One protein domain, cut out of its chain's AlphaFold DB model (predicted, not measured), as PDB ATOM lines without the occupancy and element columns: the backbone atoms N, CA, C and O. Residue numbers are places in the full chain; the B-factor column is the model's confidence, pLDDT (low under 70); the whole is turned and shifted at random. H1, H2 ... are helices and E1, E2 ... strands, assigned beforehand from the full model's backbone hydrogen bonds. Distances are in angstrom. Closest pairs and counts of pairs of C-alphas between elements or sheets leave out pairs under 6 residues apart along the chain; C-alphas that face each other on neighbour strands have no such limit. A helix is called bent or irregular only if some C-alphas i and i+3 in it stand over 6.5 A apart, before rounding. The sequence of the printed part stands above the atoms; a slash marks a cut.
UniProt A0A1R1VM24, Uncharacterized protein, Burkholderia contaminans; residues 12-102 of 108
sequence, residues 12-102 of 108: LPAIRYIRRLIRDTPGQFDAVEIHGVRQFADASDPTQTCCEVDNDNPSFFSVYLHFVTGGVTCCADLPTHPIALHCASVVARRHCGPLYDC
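What this domain is: This is residues 12 to 102 of the 108 residues of an uncharacterized protein of Burkholderia contaminans (UniProt A0A1R1VM24). One strongly twisted sheet of five strands has two helices, H1 and H2, side by side over one face, while the other face is bare. E2 and the end of E1 beside it make a hairpin that reaches past the helices and lengthens the domain. The printed part has 91 residues with two named helices and five named strands, H1 coming first along the chain, then the strands E1 to E4, then H2 and last E5; the branched sheet is mixed, with E1 and E5 parallel and its other neighbour pairs antiparallel, and the class is mixed, helices and strands. The whole is compact, with a radius of gyration of the C-alphas of 13.7 A, yet elongated, spanning 40 by 26 by 22 A.

Where its parts are: Find C-alpha 29 at (13.377, 70.502, 114.738); from there E1 runs 32.0 A through residues 29 to 41, bending by 63 degrees at residue 32. E2 is residues 49 to 53, E3 60 to 67, 22.6 A long, E4 72 to 78 and E5 99 to 101, ending at (19.311, 72.865, 129.857). H1, residues 12 to 24, begins at (27.622, 84.578, 117.091) and covers 18.4 A; H2, residues 81 to 96, covers 19.3 A and is only just irregular, C-alphas 93 and 96 being 6.8 A apart.

How they stand to each other: Look beside E1: E2, antiparallel in a hairpin (N 38 to O 52, 2.9 A), and E5, parallel (N 100 to O 32, 2.8 A), lie on one side, and antiparallel E3 (N 37 to O 60, 2.8 A) on the other side. E3 and E4 form another hairpin (N 63 to O 76, 2.8 A). H2 is on the sheet at a height of 8.3 A, over E1 and E3; its closest C-alpha pair with E1 is Cys 96 and Asp 30, 4.9 A. H1, on the same face at a height of 9.5 A, lies over E4; their closest C-alphas, of Ala 14 and Ala 76, are 5.8 A apart. H1 and H2 touch at a shallow tilt of 27 degrees, the same way; their closest C-alphas, of Ile 15 and Cys 87, are 5.7 A apart. Every O i to N i+4 pair is within hydrogen-bond range in H1, and 11 of 12 in H2.

The domain as a whole: Look to the C-alphas of Ser 44 and Arg 94, the two farthest apart, for the extent of 42.8 A. The printed part has no cut and no long link. Its mean pLDDT is 92.4, and no printed residue is under 70.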
ATOM      1  N   LEU A  12      28.236  84.093 118.332       88.62
ATOM      2  CA  LEU A  12      27.622  84.578 117.091       88.62
ATOM      3  C   LEU A  12      27.837  83.661 115.874       88.62
ATOM      4  O   LEU A  12      26.869  83.473 115.131       88.62
ATOM      5  N   PRO A  13      29.035  83.087 115.627       90.81
ATOM      6  CA  PRO A  13      29.221  82.144 114.526       90.81
ATOM      7  C   PRO A  13      28.324  80.908 114.668       90.81
ATOM      8  O   PRO A  13      27.648  80.547 113.706       90.81
ATOM      9  N   ALA A  14      28.237  80.343 115.878       90.38
ATOM     10  CA  ALA A  14      27.363  79.214 116.188       90.38
ATOM     11  C   ALA A  14      25.888  79.560 115.938       90.38
ATOM     12  O   ALA A  14      25.206  78.868 115.187       90.38
ATOM     13  N   ILE A  15      25.414  80.701 116.451       92.25
ATOM     14  CA  ILE A  15      24.037  81.171 116.224       92.25
ATOM     15  C   ILE A  15      23.734  81.296 114.724       92.25
ATOM     16  O   ILE A  15      22.658  80.904 114.272       92.25
ATOM     17  N   ARG A  16      24.653  81.866 113.933       93.25
ATOM     18  CA  ARG A  16      24.460  82.025 112.481       93.25
ATOM     19  C   ARG A  16      24.392  80.680 111.767       93.25
ATOM     20  O   ARG A  16      23.552  80.520 110.885       93.25
ATOM     21  N   TYR A  17      25.259  79.746 112.147       93.38
ATOM     22  CA  TYR A  17      25.282  78.400 111.588       93.38
ATOM     23  C   TYR A  17      23.988  77.639 111.900       93.38
ATOM     24  O   TYR A  17      23.311  77.189 110.978       93.38
ATOM     25  N   ILE A  18      23.566  77.616 113.166       93.44
ATOM     26  CA  ILE A  18      22.339  76.934 113.600       93.44
ATOM     27  C   ILE A  18      21.104  77.503 112.888       93.44
ATOM     28  O   ILE A  18      20.274  76.765 112.368       93.44
ATOM     29  N   ARG A  19      21.000  78.834 112.774       93.12
ATOM     30  CA  ARG A  19      19.904  79.476 112.028       93.12
ATOM     31  C   ARG A  19      19.861  79.073 110.561       93.12
ATOM     32  O   ARG A  19      18.780  79.011 109.982       93.12
ATOM     33  N   ARG A  20      21.024  78.860 109.944       94.00
ATOM     34  CA  ARG A  20      21.099  78.371 108.568       94.00
ATOM     35  C   ARG A  20      20.576  76.938 108.485       94.00
ATOM     36  O   ARG A  20      19.720  76.710 107.646       94.00
ATOM     37  N   LEU A  21      21.002  76.044 109.381       92.44
ATOM     38  CA  LEU A  21      20.505  74.661 109.423       92.44
ATOM     39  C   LEU A  21      18.975  74.608 109.493       92.44
ATOM     40  O   LEU A  21      18.344  73.966 108.658       92.44
ATOM     41  N   ILE A  22      18.375  75.358 110.421       92.44
ATOM     42  CA  ILE A  22      16.918  75.355 110.607       92.44
ATOM     43  C   ILE A  22      16.188  75.946 109.396       92.44
ATOM     44  O   ILE A  22      15.143  75.445 108.994       92.44
ATOM     45  N   ARG A  23      16.727  77.008 108.783       92.38
ATOM     46  CA  ARG A  23      16.125  77.600 107.579       92.38
ATOM     47  C   ARG A  23      16.199  76.658 106.378       92.38
ATOM     48  O   ARG A  23      15.272  76.648 105.577       92.38
ATOM     49  N   ASP A  24      17.290  75.912 106.247       93.19
ATOM     50  CA  ASP A  24      17.495  74.986 105.135       93.19
ATOM     51  C   ASP A  24      16.619  73.716 105.304       93.19
ATOM     52  O   ASP A  24      16.375  73.005 104.333       93.19
ATOM     53  N   THR A  25      16.088  73.465 106.511       90.06
ATOM     54  CA  THR A  25      15.230  72.312 106.850       90.06
ATOM     55  C   THR A  25      14.073  72.688 107.801       90.06
ATOM     56  O   THR A  25      14.000  72.228 108.946       90.06
ATOM     57  N   PRO A  26      13.135  73.548 107.365       88.19
ATOM     58  CA  PRO A  26      12.083  74.063 108.236       88.19
ATOM     59  C   PRO A  26      11.165  72.937 108.731       88.19
ATOM     60  O   PRO A  26      10.739  72.082 107.959       88.19
ATOM     61  N   GLY A  27      10.843  72.957 110.026       90.12
ATOM     62  CA  GLY A  27       9.949  71.980 110.654       90.12
ATOM     63  C   GLY A  27      10.589  70.633 111.003       90.12
ATOM     64  O   GLY A  27       9.887  69.773 111.519       90.12
ATOM     65  N   GLN A  28      11.892  70.434 110.767       94.94
ATOM     66  CA  GLN A  28      12.579  69.211 111.207       94.94
ATOM     67  C   GLN A  28      12.901  69.192 112.702       94.94
ATOM     68  O   GLN A  28      13.107  68.112 113.249       94.94
ATOM     69  N   PHE A  29      12.936  70.357 113.353       95.50
ATOM     70  CA  PHE A  29      13.377  70.502 114.738       95.50
ATOM     71  C   PHE A  29      12.298  71.123 115.620       95.50
ATOM     72  O   PHE A  29      11.649  72.087 115.208       95.50
ATOM     73  N   ASP A  30      12.161  70.619 116.843       95.06
ATOM     74  CA  ASP A  30      11.144  71.029 117.823       95.06
ATOM     75  C   ASP A  30      11.695  71.374 119.210       95.06
ATOM     76  O   ASP A  30      10.919  71.787 120.072       95.06
ATOM     77  N   ALA A  31      13.005  71.243 119.431       95.75
ATOM     78  CA  ALA A  31      13.659  71.724 120.640       95.75
ATOM     79  C   ALA A  31      15.144  72.037 120.420       95.75
ATOM     80  O   ALA A  31      15.760  71.655 119.419       95.75
ATOM     81  N   VAL A  32      15.721  72.737 121.395       96.88
ATOM     82  CA  VAL A  32      17.170  72.922 121.533       96.88
ATOM     83  C   VAL A  32      17.612  72.340 122.866       96.88
ATOM     84  O   VAL A  32      16.992  72.629 123.887       96.88
ATOM     85  N   GLU A  33      18.706  71.586 122.876       96.12
ATOM     86  CA  GLU A  33      19.271  71.003 124.096       96.12
ATOM     87  C   GLU A  33      20.692  71.508 124.346       96.12
ATOM     88  O   GLU A  33      21.458  71.742 123.408       96.12
ATOM     89  N   ILE A  34      21.052  71.660 125.617       96.44
ATOM     90  CA  ILE A  34      22.415  71.932 126.066       96.44
ATOM     91  C   ILE A  34      22.857  70.762 126.930       96.44
ATOM     92  O   ILE A  34      22.195  70.451 127.917       96.44
ATOM     93  N   HIS A  35      24.004  70.178 126.594       95.88
ATOM     94  CA  HIS A  35      24.644  69.153 127.412       95.88
ATOM     95  C   HIS A  35      26.086  69.534 127.718       95.88
ATOM     96  O   HIS A  35      26.791  70.107 126.882       95.88
ATOM     97  N   GLY A  36      26.522  69.204 128.926       95.56
ATOM     98  CA  GLY A  36      27.926  69.110 129.272       95.56
ATOM     99  C   GLY A  36      28.579  67.943 128.534       95.56
ATOM    100  O   GLY A  36      27.978  66.881 128.374       95.56
ATOM    101  N   VAL A  37      29.800  68.147 128.047       94.94
ATOM    102  CA  VAL A  37      30.553  67.130 127.309       94.94
ATOM    103  C   VAL A  37      31.938  66.997 127.905       94.94
ATOM    104  O   VAL A  37      32.666  67.984 128.058       94.94
ATOM    105  N   ARG A  38      32.319  65.761 128.226       94.00
ATOM    106  CA  ARG A  38      33.665  65.412 128.667       94.00
ATOM    107  C   ARG A  38      34.464  64.870 127.496       94.00
ATOM    108  O   ARG A  38      33.998  64.025 126.737       94.00
ATOM    109  N   GLN A  39      35.688  65.370 127.371       91.25
ATOM    110  CA  GLN A  39      36.635  64.946 126.352       91.25
ATOM    111  C   GLN A  39      37.775  64.158 126.993       91.25
ATOM    112  O   GLN A  39      38.371  64.606 127.972       91.25
ATOM    113  N   PHE A  40      38.106  63.001 126.428       90.06
ATOM    114  CA  PHE A  40      39.172  62.135 126.928       90.06
ATOM    115  C   PHE A  40      39.892  61.422 125.777       90.06
ATOM    116  O   PHE A  40      39.357  61.292 124.680       90.06
ATOM    117  N   ALA A  41      41.137  61.006 126.002       90.94
ATOM    118  CA  ALA A  41      41.894  60.254 125.002       90.94
ATOM    119  C   ALA A  41      41.313  58.840 124.843       90.94
ATOM    120  O   ALA A  41      40.931  58.228 125.843       90.94
ATOM    121  N   ASP A  42      41.273  58.325 123.612       87.38
ATOM    122  CA  ASP A  42      40.877  56.934 123.376       87.38
ATOM    123  C   ASP A  42      41.909  55.994 124.027       87.38
ATOM    124  O   ASP A  42      43.123  56.173 123.887       87.38
ATOM    125  N   ALA A  43      41.425  54.999 124.773       87.12
ATOM    126  CA  ALA A  43      42.272  54.031 125.465       87.12
ATOM    127  C   ALA A  43      43.033  53.103 124.501       87.12
ATOM    128  O   ALA A  43      44.101  52.602 124.852       87.12
ATOM    129  N   SER A  44      42.491  52.879 123.300       89.75
ATOM    130  CA  SER A  44      43.073  52.031 122.252       89.75
ATOM    131  C   SER A  44      44.018  52.809 121.334       89.75
ATOM    132  O   SER A  44      44.953  52.229 120.786       89.75
ATOM    133  N   ASP A  45      43.796  54.117 121.179       87.75
ATOM    134  CA  ASP A  45      44.646  55.019 120.399       87.75
ATOM    135  C   ASP A  45      44.713  56.418 121.048       87.75
ATOM    136  O   ASP A  45      43.872  57.277 120.778       87.75
ATOM    137  N   PRO A  46      45.758  56.716 121.842       84.31
ATOM    138  CA  PRO A  46      45.885  57.992 122.550       84.31
ATOM    139  C   PRO A  46      46.017  59.223 121.640       84.31
ATOM    140  O   PRO A  46      46.042  60.355 122.131       84.31
ATOM    141  N   THR A  47      46.183  59.031 120.326       88.62
ATOM    142  CA  THR A  47      46.187  60.130 119.353       88.62
ATOM    143  C   THR A  47      44.777  60.580 118.980       88.62
ATOM    144  O   THR A  47      44.603  61.699 118.490       88.62
ATOM    145  N   GLN A  48      43.778  59.749 119.272       86.00
ATOM    146  CA  GLN A  48      42.369  60.041 119.085       86.00
ATOM    147  C   GLN A  48      41.739  60.560 120.370       86.00
ATOM    148  O   GLN A  48      42.250  60.405 121.482       86.00
ATOM    149  N   THR A  49      40.622  61.257 120.205       88.00
ATOM    150  CA  THR A  49      39.888  61.839 121.319       88.00
ATOM    151  C   THR A  49      38.429  61.440 121.220       88.00
ATOM    152  O   THR A  49      37.800  61.642 120.182       88.00
ATOM    153  N   CYS A  50      37.905  60.891 122.306       89.50
ATOM    154  CA  CYS A  50      36.502  60.559 122.468       89.50
ATOM    155  C   CYS A  50      35.790  61.695 123.209       89.50
ATOM    156  O   CYS A  50      36.381  62.388 124.046       89.50
ATOM    157  N   CYS A  51      34.510  61.865 122.899       91.25
ATOM    158  CA  CYS A  51      33.618  62.773 123.602       91.25
ATOM    159  C   CYS A  51      32.406  61.982 124.083       91.25
ATOM    160  O   CYS A  51      31.842  61.195 123.323       91.25
ATOM    161  N   GLU A  52      31.986  62.229 125.316       93.19
ATOM    162  CA  GLU A  52      30.740  61.705 125.867       93.19
ATOM    163  C   GLU A  52      29.970  62.818 126.572       93.19
ATOM    164  O   GLU A  52      30.560  63.802 127.028       93.19
ATOM    165  N   VAL A  53      28.652  62.662 126.662       93.44
ATOM    166  CA  VAL A  53      27.830  63.556 127.476       93.44
ATOM    167  C   VAL A  53      28.138  63.290 128.946       93.44
ATOM    168  O   VAL A  53      27.979  62.172 129.427       93.44
ATOM    169  N   ASP A  54      28.563  64.336 129.642       93.00
ATOM    170  CA  ASP A  54      28.840  64.346 131.074       93.00
ATOM    171  C   ASP A  54      28.402  65.709 131.615       93.00
ATOM    172  O   ASP A  54      29.077  66.731 131.443       93.00
ATOM    173  N   ASN A  55      27.216  65.723 132.220       91.62
ATOM    174  CA  ASN A  55      26.625  66.922 132.801       91.62
ATOM    175  C   ASN A  55      27.181  67.231 134.201       91.62
ATOM    176  O   ASN A  55      26.923  68.314 134.717       91.62
ATOM    177  N   ASP A  56      27.964  66.331 134.799       89.19
ATOM    178  CA  ASP A  56      28.503  66.508 136.146       89.19
ATOM    179  C   ASP A  56      29.902  67.138 136.100       89.19
ATOM    180  O   ASP A  56      30.183  68.087 136.836       89.19
ATOM    181  N   ASN A  57      30.774  66.662 135.201       88.94
ATOM    182  CA  ASN A  57      32.143  67.160 135.020       88.94
ATOM    183  C   ASN A  57      32.477  67.508 133.552       88.94
ATOM    184  O   ASN A  57      33.388  66.921 132.950       88.94
ATOM    185  N   PRO A  58      31.792  68.503 132.960       93.12
ATOM    186  CA  PRO A  58      32.004  68.867 131.567       93.12
ATOM    187  C   PRO A  58      33.363  69.528 131.317       93.12
ATOM    188  O   PRO A  58      33.805  70.420 132.039       93.12
ATOM    189  N   SER A  59      33.992  69.145 130.206       93.50
ATOM    190  CA  SER A  59      35.132  69.860 129.614       93.50
ATOM    191  C   SER A  59      34.680  71.074 128.791       93.50
ATOM    192  O   SER A  59      35.391  72.075 128.716       93.50
ATOM    193  N   PHE A  60      33.507  70.978 128.159       93.75
ATOM    194  CA  PHE A  60      32.837  72.038 127.403       93.75
ATOM    195  C   PHE A  60      31.329  71.747 127.316       93.75
ATOM    196  O   PHE A  60      30.846  70.791 127.917       93.75
ATOM    197  N   PHE A  61      30.578  72.580 126.594       95.12
ATOM    198  CA  PHE A  61      29.131  72.446 126.437       95.12
ATOM    199  C   PHE A  61      28.750  72.381 124.964       95.12
ATOM    200  O   PHE A  61      29.177  73.232 124.183       95.12
ATOM    201  N   SER A  62      27.910  71.424 124.597       95.88
ATOM    202  CA  SER A  62      27.410  71.266 123.235       95.88
ATOM    203  C   SER A  62      25.945  71.671 123.148       95.88
ATOM    204  O   SER A  62      25.151  71.388 124.045       95.88
ATOM    205  N   VAL A  63      25.593  72.350 122.058       96.25
ATOM    206  CA  VAL A  63      24.218  72.730 121.721       96.25
ATOM    207  C   VAL A  63      23.715  71.811 120.621       96.25
ATOM    208  O   VAL A  63      24.333  71.709 119.555       96.25
ATOM    209  N   TYR A  64      22.564  71.198 120.863       96.44
ATOM    210  CA  TYR A  64      21.918  70.264 119.958       96.44
ATOM    211  C   TYR A  64      20.578  70.798 119.469       96.44
ATOM    212  O   TYR A  64      19.874  71.501 120.195       96.44
ATOM    213  N   LEU A  65      20.212  70.427 118.245       96.38
ATOM    214  CA  LEU A  65      18.832  70.503 117.779       96.38
ATOM    215  C   LEU A  65      18.190  69.125 117.922       96.38
ATOM    216  O   LEU A  65      18.761  68.137 117.453       96.38
ATOM    217  N   HIS A  66      17.019  69.077 118.548       96.25
ATOM    218  CA  HIS A  66      16.210  67.868 118.646       96.25
ATOM    219  C   HIS A  66      15.313  67.755 117.413       96.25
ATOM    220  O   HIS A  66      14.697  68.742 117.004       96.25
ATOM    221  N   PHE A  67      15.282  66.576 116.795       95.38
ATOM    222  CA  PHE A  67      14.437  66.314 115.635       95.38
ATOM    223  C   PHE A  67      13.013  65.965 116.069       95.38
ATOM    224  O   PHE A  67      12.824  65.155 116.970       95.38
ATOM    225  N   VAL A  68      12.013  66.430 115.317       95.12
ATOM    226  CA  VAL A  68      10.601  66.037 115.508       95.12
ATOM    227  C   VAL A  68      10.418  64.513 115.454       95.12
ATOM    228  O   VAL A  68       9.554  63.950 116.119       95.12
ATOM    229  N   THR A  69      11.237  63.819 114.659       95.69
ATOM    230  CA  THR A  69      11.215  62.352 114.526       95.69
ATOM    231  C   THR A  69      11.943  61.617 115.655       95.69
ATOM    232  O   THR A  69      12.000  60.389 115.637       95.69
ATOM    233  N   GLY A  70      12.514  62.346 116.613       92.94
ATOM    234  CA  GLY A  70      13.386  61.829 117.656       92.94
ATOM    235  C   GLY A  70      14.862  61.833 117.260       92.94
ATOM    236  O   GLY A  70      15.225  61.749 116.083       92.94
ATOM    237  N   GLY A  71      15.715  61.914 118.281       94.56
ATOM    238  CA  GLY A  71      17.162  62.035 118.136       94.56
ATOM    239  C   GLY A  71      17.624  63.490 118.100       94.56
ATOM    240  O   GLY A  71      16.827  64.426 118.071       94.56
ATOM    241  N   VAL A  72      18.940  63.677 118.100       95.19
ATOM    242  CA  VAL A  72      19.568  64.999 118.181       95.19
ATOM    243  C   VAL A  72      20.732  65.118 117.209       95.19
ATOM    244  O   VAL A  72      21.385  64.131 116.873       95.19
ATOM    245  N   THR A  73      21.035  66.342 116.789       95.00
ATOM    246  CA  THR A  73      22.278  66.659 116.074       95.00
ATOM    247  C   THR A  73      23.047  67.743 116.811       95.00
ATOM    248  O   THR A  73      22.474  68.768 117.176       95.00
ATOM    249  N   CYS A  74      24.351  67.536 117.021       94.69
ATOM    250  CA  CYS A  74      25.215  68.583 117.568       94.69
ATOM    251  C   CYS A  74      25.385  69.683 116.520       94.69
ATOM    252  O   CYS A  74      25.624  69.401 115.343       94.69
ATOM    253  N   CYS A  75      25.256  70.941 116.932       93.62
ATOM    254  CA  CYS A  75      25.413  72.082 116.036       93.62
ATOM    255  C   CYS A  75      26.488  73.072 116.484       93.62
ATOM    256  O   CYS A  75      26.904  73.910 115.680       93.62
ATOM    257  N   ALA A  76      26.913  73.023 117.746       94.00
ATOM    258  CA  ALA A  76      27.978  73.874 118.254       94.00
ATOM    259  C   ALA A  76      28.578  73.329 119.549       94.00
ATOM    260  O   ALA A  76      27.833  72.995 120.464       94.00
ATOM    261  N   ASP A  77      29.904  73.392 119.654       94.75
ATOM    262  CA  ASP A  77      30.648  73.176 120.894       94.75
ATOM    263  C   ASP A  77      31.161  74.520 121.417       94.75
ATOM    264  O   ASP A  77      31.780  75.308 120.692       94.75
ATOM    265  N   LEU A  78      30.862  74.818 122.678       93.94
ATOM    266  CA  LEU A  78      31.066  76.119 123.298       93.94
ATOM    267  C   LEU A  78      31.787  75.961 124.643       93.94
ATOM    268  O   LEU A  78      31.546  75.011 125.382       93.94
ATOM    269  N   PRO A  79      32.687  76.897 124.993       92.12
ATOM    270  CA  PRO A  79      33.635  76.678 126.086       92.12
ATOM    271  C   PRO A  79      33.003  76.704 127.473       92.12
ATOM    272  O   PRO A  79      33.603  76.213 128.421       92.12
ATOM    273  N   THR A  80      31.851  77.357 127.628       92.31
ATOM    274  CA  THR A  80      31.223  77.562 128.934       92.31
ATOM    275  C   THR A  80      29.708  77.506 128.827       92.31
ATOM    276  O   THR A  80      29.128  77.899 127.809       92.31
ATOM    277  N   HIS A  81      29.073  77.088 129.924       93.81
ATOM    278  CA  HIS A  81      27.621  77.012 130.039       93.81
ATOM    279  C   HIS A  81      26.921  78.339 129.709       93.81
ATOM    280  O   HIS A  81      26.049  78.325 128.846       93.81
ATOM    281  N   PRO A  82      27.341  79.516 130.228       93.75
ATOM    282  CA  PRO A  82      26.681  80.774 129.877       93.75
ATOM    283  C   PRO A  82      26.731  81.116 128.381       93.75
ATOM    284  O   PRO A  82      25.794  81.715 127.849       93.75
ATOM    285  N   ILE A  83      27.811  80.745 127.680       93.75
ATOM    286  CA  ILE A  83      27.939  80.983 126.235       93.75
ATOM    287  C   ILE A  83      27.016  80.032 125.460       93.75
ATOM    288  O   ILE A  83      26.336  80.477 124.530       93.75
ATOM    289  N   ALA A  84      26.950  78.759 125.863       95.06
ATOM    290  CA  ALA A  84      26.013  77.781 125.311       95.06
ATOM    291  C   ALA A  84      24.557  78.192 125.536       95.06
ATOM    292  O   ALA A  84      23.790  78.273 124.576       95.06
ATOM    293  N   LEU A  85      24.211  78.584 126.762       94.81
ATOM    294  CA  LEU A  85      22.883  79.056 127.128       94.81
ATOM    295  C   LEU A  85      22.466  80.284 126.324       94.81
ATOM    296  O   LEU A  85      21.338  80.343 125.832       94.81
ATOM    297  N   HIS A  86      23.369  81.248 126.124       94.31
ATOM    298  CA  HIS A  86      23.086  82.401 125.274       94.31
ATOM    299  C   HIS A  86      22.826  81.984 123.819       94.31
ATOM    300  O   HIS A  86      21.854  82.437 123.210       94.31
ATOM    301  N   CYS A  87      23.673  81.112 123.261       94.25
ATOM    302  CA  CYS A  87      23.514  80.605 121.902       94.25
ATOM    303  C   CYS A  87      22.165  79.896 121.718       94.25
ATOM    304  O   CYS A  87      21.390  80.267 120.832       94.25
ATOM    305  N   ALA A  88      21.872  78.936 122.588       95.00
ATOM    306  CA  ALA A  88      20.684  78.106 122.534       95.00
ATOM    307  C   ALA A  88      19.407  78.920 122.795       95.00
ATOM    308  O   ALA A  88      18.454  78.820 122.029       95.00
ATOM    309  N   SER A  89      19.414  79.833 123.774       94.38
ATOM    310  CA  SER A  89      18.277  80.730 124.049       94.38
ATOM    311  C   SER A  89      17.913  81.599 122.845       94.38
ATOM    312  O   SER A  89      16.736  81.828 122.562       94.38
ATOM    313  N   VAL A  90      18.916  82.101 122.116       94.19
ATOM    314  CA  VAL A  90      18.697  82.923 120.916       94.19
ATOM    315  C   VAL A  90      18.093  82.107 119.767       94.19
ATOM    316  O   VAL A  90      17.337  82.663 118.963       94.19
ATOM    317  N   VAL A  91      18.434  80.821 119.668       92.88
ATOM    318  CA  VAL A  91      17.896  79.899 118.658       92.88
ATOM    319  C   VAL A  91      16.482  79.458 119.030       92.88
ATOM    320  O   VAL A  91      15.562  79.668 118.237       92.88
ATOM    321  N   ALA A  92      16.295  78.932 120.243       93.25
ATOM    322  CA  ALA A  92      15.032  78.398 120.747       93.25
ATOM    323  C   ALA A  92      13.893  79.419 120.610       93.25
ATOM    324  O   ALA A  92      12.899  79.155 119.932       93.25
ATOM    325  N   ARG A  93      14.113  80.653 121.094       90.50
ATOM    326  CA  ARG A  93      13.135  81.758 121.018       90.50
ATOM    327  C   ARG A  93      12.661  82.097 119.607       90.50
ATOM    328  O   ARG A  93      11.611  82.709 119.463       90.50
ATOM    329  N   ARG A  94      13.463  81.815 118.578       83.44
ATOM    330  CA  ARG A  94      13.172  82.240 117.201       83.44
ATOM    331  C   ARG A  94      12.701  81.113 116.298       83.44
ATOM    332  O   ARG A  94      12.092  81.412 115.276       83.44
ATOM    333  N   HIS A  95      13.039  79.867 116.619       79.00
ATOM    334  CA  HIS A  95      12.982  78.801 115.624       79.00
ATOM    335  C   HIS A  95      12.524  77.439 116.139       79.00
ATOM    336  O   HIS A  95      11.951  76.696 115.353       79.00
ATOM    337  N   CYS A  96      12.775  77.102 117.406       74.75
ATOM    338  CA  CYS A  96      12.660  75.715 117.870       74.75
ATOM    339  C   CYS A  96      11.854  75.558 119.163       74.75
ATOM    340  O   CYS A  96      11.810  74.463 119.687       74.75
ATOM    341  N   GLY A  97      11.233  76.612 119.701       83.44
ATOM    342  CA  GLY A  97      10.366  76.482 120.876       83.44
ATOM    343  C   GLY A  97      11.146  76.187 122.170       83.44
ATOM    344  O   GLY A  97      11.898  77.070 122.598       83.44
ATOM    345  N   PRO A  98      10.929  75.036 122.843       94.38
ATOM    346  CA  PRO A  98      11.543  74.718 124.130       94.38
ATOM    347  C   PRO A  98      13.076  74.654 124.083       94.38
ATOM    348  O   PRO A  98      13.702  74.289 123.087       94.38
ATOM    349  N   LEU A  99      13.667  75.017 125.219       95.19
ATOM    350  CA  LEU A  99      15.085  74.896 125.519       95.19
ATOM    351  C   LEU A  99      15.227  73.942 126.708       95.19
ATOM    352  O   LEU A  99      14.698  74.240 127.780       95.19
ATOM    353  N   TYR A 100      15.983  72.865 126.534       94.38
ATOM    354  CA  TYR A 100      16.367  71.966 127.615       94.38
ATOM    355  C   TYR A 100      17.815  72.234 128.017       94.38
ATOM    356  O   TYR A 100      18.743  72.040 127.234       94.38
ATOM    357  N   ASP A 101      17.999  72.722 129.238       94.06
ATOM    358  CA  ASP A 101      19.311  72.865 129.857       94.06
ATOM    359  C   ASP A 101      19.558  71.637 130.737       94.06
ATOM    360  O   ASP A 101      19.042  71.549 131.852       94.06
ATOM    361  N   CYS A 102      20.261  70.644 130.191       89.94
ATOM    362  CA  CYS A 102      20.476  69.350 130.845       89.94
ATOM    363  C   CYS A 102      21.664  69.377 131.815       89.94
ATOM    364  O   CYS A 102      21.899  68.408 132.538       89.94
TER     365      CYS A 102